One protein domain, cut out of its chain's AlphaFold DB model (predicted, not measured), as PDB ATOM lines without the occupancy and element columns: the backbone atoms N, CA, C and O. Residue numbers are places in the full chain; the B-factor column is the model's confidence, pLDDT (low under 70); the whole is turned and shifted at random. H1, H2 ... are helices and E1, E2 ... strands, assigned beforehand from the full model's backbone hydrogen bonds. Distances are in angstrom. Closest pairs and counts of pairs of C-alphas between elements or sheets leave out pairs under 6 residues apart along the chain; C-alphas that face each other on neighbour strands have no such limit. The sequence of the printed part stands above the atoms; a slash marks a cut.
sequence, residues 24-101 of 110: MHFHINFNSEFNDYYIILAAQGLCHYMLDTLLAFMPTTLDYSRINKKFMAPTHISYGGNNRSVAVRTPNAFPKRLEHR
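Overview. This is residues 24 to 101 of the 110 residues of a protein of Rickettsia amblyommatis str. Ac/Pa (UniProt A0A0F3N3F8). A small sheet of four short strands has one long helix, H1, lying along one of its faces, with no named helix on the other. Beyond one end of this two-layer body the chain makes an outlying loop through the short helices H2 and H3 and the unnamed residues 65 to 78, then returns to the sheet at E2. The printed part has 78 residues, with the named elements in the order E1, H1, H2, H3, E2, E3, E4; the class is mixed, helices and strands, and the named elements hold 35 residues, under half. The sheet runs E1, E4, E3, E2 and is mixed, with E3 and E2 parallel and the other neighbours antiparallel. The whole is compact, with a radius of gyration of the C-alphas of 12.8 A, yet elongated, spanning 40 by 25 by 17 A.

Along the chain. Begin with the sheet: find C-alpha 26 at (258.154, 239.150, 293.610), where E1 starts its run of residues 26 to 29, 9.7 A long. Beside it look for E4, residues 97 to 100, 9.8 A long, ending at C-alpha 100 at (262.850, 240.512, 290.971). Then come E3, residues 88 to 90, and E2, residues 79 to 81. For H1, residues 36 to 48, go from C-alpha 36 at (259.088, 255.315, 283.190) along 18.2 A to C-alpha 48. H2 is residues 54 to 57 and H3 is residues 61 to 64.

Arrangement. Start at edge strand E1, antiparallel to E4 at 158 degrees; look for N 28 and O 98 at 2.8 A. E4 and E3 form a hairpin at 156 degrees, with N 99 and O 89 at 2.8 A. E3 and edge strand E2 are parallel at 19 degrees, with N 90 and O 80 at 3.0 A. H1 is on the sheet at a height of 8.8 A, over E4 and E3, and runs along the strands, at 2 degrees to E3 on the local plane. At Ala 43 you find its closest C-alpha pairs: 6.3 A to Tyr 79, 6.5 A to Val 88 and 7.0 A to Leu 98. H2 and H3 are not on the sheet; H1 and H2 are apart, as are H2 and H3. In H1 every O i to N i+4 pair is within hydrogen-bond range; H2 and H3 are too short for such a pair, and each has its one O i to N i+3 pair within range.

Size, cuts and confidence. Look to Glu 33 and Thr 61 for the two C-alphas farthest apart, 40.0 A. The printed part has no cut, and its first and last C-alphas, Met 24 and Arg 101, are 7.3 A apart. The link from H3 to E2, 14 residues, is long. The mean pLDDT of the printed part is 93.5, and no printed residue is under 70.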
ATOM      1  N   MET A  24     260.864 232.223 293.771       95.12
ATOM      2  CA  MET A  24     259.787 233.126 294.140       95.12
ATOM      3  C   MET A  24     260.055 234.500 293.526       95.12
ATOM      4  O   MET A  24     260.760 235.325 294.093       95.12
ATOM      5  N   HIS A  25     259.517 234.755 292.334       95.75
ATOM      6  CA  HIS A  25     259.567 236.109 291.788       95.75
ATOM      7  C   HIS A  25     258.591 236.988 292.566       95.75
ATOM      8  O   HIS A  25     257.420 236.633 292.697       95.75
ATOM      9  N   PHE A  26     259.044 238.149 293.032       94.00
ATOM     10  CA  PHE A  26     258.154 239.150 293.610       94.00
ATOM     11  C   PHE A  26     258.043 240.360 292.691       94.00
ATOM     12  O   PHE A  26     258.975 240.712 291.960       94.00
ATOM     13  N   HIS A  27     256.861 240.967 292.706       96.31
ATOM     14  CA  HIS A  27     256.518 242.097 291.861       96.31
ATOM     15  C   HIS A  27     256.370 243.362 292.703       96.31
ATOM     16  O   HIS A  27     255.559 243.401 293.625       96.31
ATOM     17  N   ILE A  28     257.106 244.408 292.338       95.00
ATOM     18  CA  ILE A  28     256.960 245.755 292.891       95.00
ATOM     19  C   ILE A  28     256.146 246.560 291.883       95.00
ATOM     20  O   ILE A  28     256.622 246.822 290.779       95.00
ATOM     21  N   ASN A  29     254.908 246.898 292.235       93.75
ATOM     22  CA  ASN A  29     254.020 247.680 291.378       93.75
ATOM     23  C   ASN A  29     254.198 249.171 291.657       93.75
ATOM     24  O   ASN A  29     254.394 249.573 292.802       93.75
ATOM     25  N   PHE A  30     254.086 249.979 290.610       89.81
ATOM     26  CA  PHE A  30     254.156 251.431 290.704       89.81
ATOM     27  C   PHE A  30     252.763 252.018 290.499       89.81
ATOM     28  O   PHE A  30     251.980 251.506 289.695       89.81
ATOM     29  N   ASN A  31     252.463 253.096 291.225       87.56
ATOM     30  CA  ASN A  31     251.260 253.882 290.964       87.56
ATOM     31  C   ASN A  31     251.340 254.493 289.550       87.56
ATOM     32  O   ASN A  31     252.433 254.781 289.064       87.56
ATOM     33  N   SER A  32     250.195 254.717 288.904       78.44
ATOM     34  CA  SER A  32     250.100 255.290 287.553       78.44
ATOM     35  C   SER A  32     250.715 256.685 287.426       78.44
ATOM     36  O   SER A  32     251.005 257.126 286.319       78.44
ATOM     37  N   GLU A  33     250.917 257.374 288.547       84.00
ATOM     38  CA  GLU A  33     251.563 258.687 288.620       84.00
ATOM     39  C   GLU A  33     253.081 258.625 288.381       84.00
ATOM     40  O   GLU A  33     253.691 259.621 287.994       84.00
ATOM     41  N   PHE A  34     253.707 257.458 288.574       83.75
ATOM     42  CA  PHE A  34     255.128 257.282 288.299       83.75
ATOM     43  C   PHE A  34     255.349 257.014 286.812       83.75
ATOM     44  O   PHE A  34     254.890 256.016 286.255       83.75
ATOM     45  N   ASN A  35     256.106 257.901 286.173       88.44
ATOM     46  CA  ASN A  35     256.550 257.711 284.798       88.44
ATOM     47  C   ASN A  35     257.686 256.668 284.699       88.44
ATOM     48  O   ASN A  35     258.248 256.208 285.698       88.44
ATOM     49  N   ASP A  36     258.056 256.321 283.464       89.19
ATOM     50  CA  ASP A  36     259.088 255.315 283.190       89.19
ATOM     51  C   ASP A  36     260.470 255.678 283.774       89.19
ATOM     52  O   ASP A  36     261.241 254.774 284.097       89.19
ATOM     53  N   TYR A  37     260.779 256.964 283.988       92.94
ATOM     54  CA  TYR A  37     262.050 257.387 284.588       92.94
ATOM     55  C   TYR A  37     262.216 256.849 286.016       92.94
ATOM     56  O   TYR A  37     263.251 256.260 286.330       92.94
ATOM     57  N   TYR A  38     261.192 256.969 286.866       93.12
ATOM     58  CA  TYR A  38     261.264 256.463 288.243       93.12
ATOM     59  C   TYR A  38     261.325 254.936 288.306       93.12
ATOM     60  O   TYR A  38     262.006 254.378 289.166       93.12
ATOM     61  N   ILE A  39     260.657 254.253 287.374       93.94
ATOM     62  CA  ILE A  39     260.698 252.790 287.275       93.94
ATOM     63  C   ILE A  39     262.108 252.326 286.888       93.94
ATOM     64  O   ILE A  39     262.641 251.395 287.492       93.94
ATOM     65  N   ILE A  40     262.735 252.993 285.913       95.19
ATOM     66  CA  ILE A  40     264.116 252.714 285.506       95.19
ATOM     67  C   ILE A  40     265.080 252.994 286.663       95.19
ATOM     68  O   ILE A  40     265.947 252.166 286.938       95.19
ATOM     69  N   LEU A  41     264.909 254.109 287.378       96.31
ATOM     70  CA  LEU A  41     265.736 254.447 288.537       96.31
ATOM     71  C   LEU A  41     265.618 253.391 289.648       96.31
ATOM     72  O   LEU A  41     266.629 252.950 290.192       96.31
ATOM     73  N   ALA A  42     264.404 252.920 289.943       96.69
ATOM     74  CA  ALA A  42     264.189 251.835 290.897       96.69
ATOM     75  C   ALA A  42     264.848 250.523 290.437       96.69
ATOM     76  O   ALA A  42     265.471 249.834 291.243       96.69
ATOM     77  N   ALA A  43     264.775 250.189 289.143       97.56
ATOM     78  CA  ALA A  43     265.446 249.012 288.592       97.56
ATOM     79  C   ALA A  43     266.974 249.102 288.718       97.56
ATOM     80  O   ALA A  43     267.619 248.125 289.099       97.56
ATOM     81  N   GLN A  44     267.545 250.280 288.454       97.88
ATOM     82  CA  GLN A  44     268.970 250.549 288.649       97.88
ATOM     83  C   GLN A  44     269.371 250.412 290.120       97.88
ATOM     84  O   GLN A  44     270.371 249.759 290.404       97.88
ATOM     85  N   GLY A  45     268.572 250.947 291.048       98.00
ATOM     86  CA  GLY A  45     268.799 250.800 292.488       98.00
ATOM     87  C   GLY A  45     268.778 249.337 292.940       98.00
ATOM     88  O   GLY A  45     269.691 248.896 293.636       98.00
ATOM     89  N   LEU A  46     267.795 248.554 292.481       97.38
ATOM     90  CA  LEU A  46     267.733 247.115 292.761       97.38
ATOM     91  C   LEU A  46     268.969 246.378 292.241       97.38
ATOM     92  O   LEU A  46     269.501 245.526 292.942       97.38
ATOM     93  N   CYS A  47     269.439 246.694 291.031       97.94
ATOM     94  CA  CYS A  47     270.667 246.108 290.497       97.94
ATOM     95  C   CYS A  47     271.911 246.541 291.284       97.94
ATOM     96  O   CYS A  47     272.772 245.705 291.541       97.94
ATOM     97  N   HIS A  48     272.001 247.812 291.678       98.25
ATOM     98  CA  HIS A  48     273.145 248.356 292.410       98.25
ATOM     99  C   HIS A  48     273.361 247.641 293.751       98.25
ATOM    100  O   HIS A  48     274.469 247.195 294.025       98.25
ATOM    101  N   TYR A  49     272.294 247.446 294.533       97.44
ATOM    102  CA  TYR A  49     272.358 246.805 295.855       97.44
ATOM    103  C   TYR A  49     272.160 245.281 295.828       97.44
ATOM    104  O   TYR A  49     272.029 244.646 296.877       97.44
ATOM    105  N   MET A  50     272.092 244.660 294.647       96.25
ATOM    106  CA  MET A  50     271.716 243.247 294.524       96.25
ATOM    107  C   MET A  50     272.713 242.309 295.205       96.25
ATOM    108  O   MET A  50     272.293 241.333 295.818       96.25
ATOM    109  N   LEU A  51     274.016 242.590 295.110       94.69
ATOM    110  CA  LEU A  51     275.034 241.779 295.785       94.69
ATOM    111  C   LEU A  51     274.985 241.967 297.302       94.69
ATOM    112  O   LEU A  51     275.015 240.978 298.030       94.69
ATOM    113  N   ASP A  52     274.822 243.208 297.765       96.75
ATOM    114  CA  ASP A  52     274.755 243.539 299.195       96.75
ATOM    115  C   ASP A  52     273.544 242.895 299.881       96.75
ATOM    116  O   ASP A  52     273.586 242.533 301.055       96.75
ATOM    117  N   THR A  53     272.455 242.722 299.134       93.69
ATOM    118  CA  THR A  53     271.198 242.133 299.614       93.69
ATOM    119  C   THR A  53     271.019 240.674 299.198       93.69
ATOM    120  O   THR A  53     269.988 240.073 299.500       93.69
ATOM    121  N   LEU A  54     272.009 240.063 298.537       92.00
ATOM    122  CA  LEU A  54     271.855 238.748 297.914       92.00
ATOM    123  C   LEU A  54     271.470 237.671 298.925       92.00
ATOM    124  O   LEU A  54     270.600 236.857 298.637       92.00
ATOM    125  N   LEU A  55     272.050 237.706 300.127       92.62
ATOM    126  CA  LEU A  55     271.742 236.751 301.192       92.62
ATOM    127  C   LEU A  55     270.280 236.840 301.657       92.62
ATOM    128  O   LEU A  55     269.701 235.831 302.047       92.62
ATOM    129  N   ALA A  56     269.658 238.020 301.565       92.19
ATOM    130  CA  ALA A  56     268.243 238.180 301.888       92.19
ATOM    131  C   ALA A  56     267.333 237.466 300.871       92.19
ATOM    132  O   ALA A  56     266.238 237.026 301.214       92.19
ATOM    133  N   PHE A  57     267.785 237.332 299.620       93.19
ATOM    134  CA  PHE A  57     267.008 236.743 298.528       93.19
ATOM    135  C   PHE A  57     267.421 235.309 298.178       93.19
ATOM    136  O   PHE A  57     266.593 234.552 297.677       93.19
ATOM    137  N   MET A  58     268.672 234.928 298.420       94.25
ATOM    138  CA  MET A  58     269.278 233.626 298.125       94.25
ATOM    139  C   MET A  58     270.089 233.154 299.348       94.25
ATOM    140  O   MET A  58     271.325 233.194 299.335       94.25
ATOM    141  N   PRO A  59     269.407 232.768 300.441       92.69
ATOM    142  CA  PRO A  59     270.033 232.582 301.751       92.69
ATOM    143  C   PRO A  59     270.884 231.316 301.898       92.69
ATOM    144  O   PRO A  59     271.653 231.197 302.848       92.69
ATOM    145  N   THR A  60     270.744 230.341 301.003       91.31
ATOM    146  CA  THR A  60     271.387 229.029 301.111       91.31
ATOM    147  C   THR A  60     272.319 228.761 299.940       91.31
ATOM    148  O   THR A  60     272.110 229.227 298.826       91.31
ATOM    149  N   THR A  61     273.328 227.917 300.152       90.75
ATOM    150  CA  THR A  61     274.241 227.477 299.083       90.75
ATOM    151  C   THR A  61     273.507 226.790 297.924       90.75
ATOM    152  O   THR A  61     273.920 226.918 296.771       90.75
ATOM    153  N   LEU A  62     272.381 226.120 298.198       91.81
ATOM    154  CA  LEU A  62     271.563 225.469 297.175       91.81
ATOM    155  C   LEU A  62     270.901 226.479 296.226       91.81
ATOM    156  O   LEU A  62     270.703 226.157 295.056       91.81
ATOM    157  N   ASP A  63     270.625 227.708 296.669       94.06
ATOM    158  CA  ASP A  63     270.071 228.761 295.807       94.06
ATOM    159  C   ASP A  63     270.990 229.060 294.616       94.06
ATOM    160  O   ASP A  63     270.531 229.221 293.483       94.06
ATOM    161  N   TYR A  64     272.303 229.054 294.847       93.56
ATOM    162  CA  TYR A  64     273.312 229.362 293.834       93.56
ATOM    163  C   TYR A  64     273.428 228.278 292.760       93.56
ATOM    164  O   TYR A  64     273.756 228.586 291.617       93.56
ATOM    165  N   SER A  65     273.076 227.025 293.072       92.81
ATOM    166  CA  SER A  65     273.052 225.930 292.082       92.81
ATOM    167  C   SER A  65     272.048 226.166 290.940       92.81
ATOM    168  O   SER A  65     272.124 225.553 289.872       92.81
ATOM    169  N   ARG A  66     271.111 227.093 291.158       92.62
ATOM    170  CA  ARG A  66     270.100 227.525 290.200       92.62
ATOM    171  C   ARG A  66     270.643 228.520 289.174       92.62
ATOM    172  O   ARG A  66     270.061 228.640 288.097       92.62
ATOM    173  N   ILE A  67     271.753 229.202 289.474       92.25
ATOM    174  CA  ILE A  67     272.413 230.170 288.588       92.25
ATOM    175  C   ILE A  67     273.126 229.407 287.465       92.25
ATOM    176  O   ILE A  67     274.326 229.142 287.498       92.25
ATOM    177  N   ASN A  68     272.358 229.016 286.452       89.38
ATOM    178  CA  ASN A  68     272.841 228.241 285.320       89.38
ATOM    179  C   ASN A  68     272.168 228.708 284.025       89.38
ATOM    180  O   ASN A  68     270.942 228.736 283.913       89.38
ATOM    181  N   LYS A  69     272.985 229.001 283.006       88.69
ATOM    182  CA  LYS A  69     272.532 229.475 281.689       88.69
ATOM    183  C   LYS A  69     271.590 228.513 280.953       88.69
ATOM    184  O   LYS A  69     270.887 228.947 280.050       88.69
ATOM    185  N   LYS A  70     271.576 227.224 281.312       89.88
ATOM    186  CA  LYS A  70     270.730 226.205 280.671       89.88
ATOM    187  C   LYS A  70     269.247 226.313 281.053       89.88
ATOM    188  O   LYS A  70     268.409 225.868 280.280       89.88
ATOM    189  N   PHE A  71     268.920 226.908 282.206       90.19
ATOM    190  CA  PHE A  71     267.594 226.772 282.830       90.19
ATOM    191  C   PHE A  71     266.885 228.107 283.107       90.19
ATOM    192  O   PHE A  71     266.137 228.231 284.072       90.19
ATOM    193  N   MET A  72     267.112 229.122 282.261       88.62
ATOM    194  CA  MET A  72     266.406 230.424 282.249       88.62
ATOM    195  C   MET A  72     266.457 231.253 283.548       88.62
ATOM    196  O   MET A  72     265.809 232.302 283.635       88.62
ATOM    197  N   ALA A  73     267.237 230.825 284.541       92.19
ATOM    198  CA  ALA A  73     267.555 231.631 285.706       92.19
ATOM    199  C   ALA A  73     268.478 232.792 285.291       92.19
ATOM    200  O   ALA A  73     269.384 232.586 284.473       92.19
ATOM    201  N   PRO A  74     268.287 234.005 285.836       94.75
ATOM    202  CA  PRO A  74     269.208 235.102 285.587       94.75
ATOM    203  C   PRO A  74     270.617 234.755 286.080       94.75
ATOM    204  O   PRO A  74     270.791 234.294 287.205       94.75
ATOM    205  N   THR A  75     271.619 234.988 285.235       94.94
ATOM    206  CA  THR A  75     273.036 234.716 285.548       94.94
ATOM    207  C   THR A  75     273.870 235.977 285.736       94.94
ATOM    208  O   THR A  75     275.028 235.888 286.128       94.94
ATOM    209  N   HIS A  76     273.292 237.142 285.449       95.06
ATOM    210  CA  HIS A  76     273.957 238.435 285.518       95.06
ATOM    211  C   HIS A  76     273.030 239.464 286.154       95.06
ATOM    212  O   HIS A  76     271.824 239.487 285.884       95.06
ATOM    213  N   ILE A  77     273.616 240.366 286.936       97.00
ATOM    214  CA  ILE A  77     272.913 241.521 287.488       97.00
ATOM    215  C   ILE A  77     272.631 242.482 286.343       97.00
ATOM    216  O   ILE A  77     273.529 243.080 285.758       97.00
ATOM    217  N   SER A  78     271.364 242.565 285.976       97.56
ATOM    218  CA  SER A  78     270.896 243.365 284.854       97.56
ATOM    219  C   SER A  78     269.408 243.632 285.010       97.56
ATOM    220  O   SER A  78     268.693 242.843 285.642       97.56
ATOM    221  N   TYR A  79     268.947 244.725 284.405       97.88
ATOM    222  CA  TYR A  79     267.531 245.010 284.251       97.88
ATOM    223  C   TYR A  79     267.159 245.154 282.777       97.88
ATOM    224  O   TYR A  79     268.000 245.475 281.938       97.88
ATOM    225  N   GLY A  80     265.900 244.879 282.440       96.00
ATOM    226  CA  GLY A  80     265.456 244.940 281.049       96.00
ATOM    227  C   GLY A  80     263.946 244.864 280.857       96.00
ATOM    228  O   GLY A  80     263.216 244.243 281.636       96.00
ATOM    229  N   GLY A  81     263.484 245.495 279.779       95.06
ATOM    230  CA  GLY A  81     262.091 245.473 279.347       95.06
ATOM    231  C   GLY A  81     261.733 244.141 278.696       95.06
ATOM    232  O   GLY A  81     262.389 243.704 277.758       95.06
ATOM    233  N   ASN A  82     260.703 243.480 279.219       94.19
ATOM    234  CA  ASN A  82     260.147 242.205 278.761       94.19
ATOM    235  C   ASN A  82     261.158 241.051 278.555       94.19
ATOM    236  O   ASN A  82     260.804 240.015 277.997       94.19
ATOM    237  N   ASN A  83     262.391 241.188 279.043       93.88
ATOM    238  CA  ASN A  83     263.447 240.196 278.901       93.88
ATOM    239  C   ASN A  83     263.407 239.209 280.079       93.88
ATOM    240  O   ASN A  83     263.371 239.623 281.232       93.88
ATOM    241  N   ARG A  84     263.397 237.898 279.821       91.94
ATOM    242  CA  ARG A  84     263.355 236.873 280.880       91.94
ATOM    243  C   ARG A  84     264.741 236.463 281.397       91.94
ATOM    244  O   ARG A  84     264.805 235.777 282.411       91.94
ATOM    245  N   SER A  85     265.835 236.878 280.756       92.38
ATOM    246  CA  SER A  85     267.196 236.539 281.205       92.38
ATOM    247  C   SER A  85     267.788 237.516 282.227       92.38
ATOM    248  O   SER A  85     268.813 237.209 282.831       92.38
ATOM    249  N   VAL A  86     267.156 238.674 282.436       96.56
ATOM    250  CA  VAL A  86     267.625 239.704 283.378       96.56
ATOM    251  C   VAL A  86     267.197 239.399 284.811       96.56
ATOM    252  O   VAL A  86     266.182 238.737 285.035       96.56
ATOM    253  N   ALA A  87     267.951 239.900 285.790       97.06
ATOM    254  CA  ALA A  87     267.645 239.720 287.209       97.06
ATOM    255  C   ALA A  87     266.445 240.570 287.663       97.06
ATOM    256  O   ALA A  87     265.645 240.116 288.484       97.06
ATOM    257  N   VAL A  88     266.288 241.769 287.087       98.19
ATOM    258  CA  VAL A  88     265.150 242.670 287.321       98.19
ATOM    259  C   VAL A  88     264.411 242.925 286.007       98.19
ATOM    260  O   VAL A  88     264.910 243.586 285.101       98.19
ATOM    261  N   ARG A  89     263.194 242.406 285.867       97.62
ATOM    262  CA  ARG A  89     262.423 242.519 284.621       97.62
ATOM    263  C   ARG A  89     261.319 243.557 284.748       97.62
ATOM    264  O   ARG A  89     260.589 243.548 285.727       97.62
ATOM    265  N   THR A  90     261.127 244.381 283.720       96.44
ATOM    266  CA  THR A  90     259.903 245.189 283.561       96.44
ATOM    267  C   THR A  90     258.980 244.494 282.558       96.44
ATOM    268  O   THR A  90     259.290 244.500 281.365       96.44
ATOM    269  N   PRO A  91     257.886 243.831 282.968       95.06
ATOM    270  CA  PRO A  91     256.985 243.158 282.035       95.06
ATOM    271  C   PRO A  91     256.291 244.157 281.102       95.06
ATOM    272  O   PRO A  91     255.981 245.273 281.509       95.06
ATOM    273  N   ASN A  92     255.975 243.735 279.874       92.62
ATOM    274  CA  ASN A  92     255.134 244.526 278.972       92.62
ATOM    275  C   ASN A  92     253.645 244.357 279.326       92.62
ATOM    276  O   ASN A  92     252.892 243.713 278.599       92.62
ATOM    277  N   ALA A  93     253.255 244.824 280.511       90.50
ATOM    278  CA  ALA A  93     251.890 244.737 281.020       90.50
ATOM    279  C   ALA A  93     251.612 245.868 282.020       90.50
ATOM    280  O   ALA A  93     252.523 246.308 282.723       90.50
ATOM    281  N   PHE A  94     250.346 246.280 282.111       88.19
ATOM    282  CA  PHE A  94     249.859 247.182 283.154       88.19
ATOM    283  C   PHE A  94     249.245 246.390 284.330       88.19
ATOM    284  O   PHE A  94     248.710 245.303 284.103       88.19
ATOM    285  N   PRO A  95     249.315 246.904 285.575       89.00
ATOM    286  CA  PRO A  95     250.105 248.069 285.979       89.00
ATOM    287  C   PRO A  95     251.611 247.818 285.807       89.00
ATOM    288  O   PRO A  95     252.075 246.669 285.827       89.00
ATOM    289  N   LYS A  96     252.367 248.904 285.589       90.81
ATOM    290  CA  LYS A  96     253.825 248.843 285.457       90.81
ATOM    291  C   LYS A  96     254.415 248.292 286.749       90.81
ATOM    292  O   LYS A  96     254.050 248.709 287.850       90.81
ATOM    293  N   ARG A  97     255.335 247.344 286.604       95.06
ATOM    294  CA  ARG A  97     255.966 246.672 287.735       95.06
ATOM    295  C   ARG A  97     257.380 246.234 287.418       95.06
ATOM    296  O   ARG A  97     257.700 245.962 286.262       95.06
ATOM    297  N   LEU A  98     258.181 246.107 288.463       97.56
ATOM    298  CA  LEU A  98     259.458 245.411 288.427       97.56
ATOM    299  C   LEU A  98     259.282 244.011 289.002       97.56
ATOM    300  O   LEU A  98     258.598 243.823 290.002       97.56
ATOM    301  N   GLU A  99     259.896 243.031 288.363       97.75
ATOM    302  CA  GLU A  99     259.933 241.640 288.788       97.75
ATOM    303  C   GLU A  99     261.363 241.292 289.186       97.75
ATOM    304  O   GLU A  99     262.255 241.273 288.335       97.75
ATOM    305  N   HIS A 100     261.575 241.004 290.467       96.94
ATOM    306  CA  HIS A 100     262.850 240.512 290.971       96.94
ATOM    307  C   HIS A 100     262.893 238.987 290.845       96.94
ATOM    308  O   HIS A 100     262.086 238.282 291.451       96.94
ATOM    309  N   ARG A 101     263.826 238.467 290.044       96.56
ATOM    310  CA  ARG A 101     263.790 237.077 289.550       96.56
ATOM    311  C   ARG A 101     264.731 236.112 290.273       96.56
ATOM    312  O   ARG A 101     264.726 234.919 289.985       96.56
TER     313      ARG A 101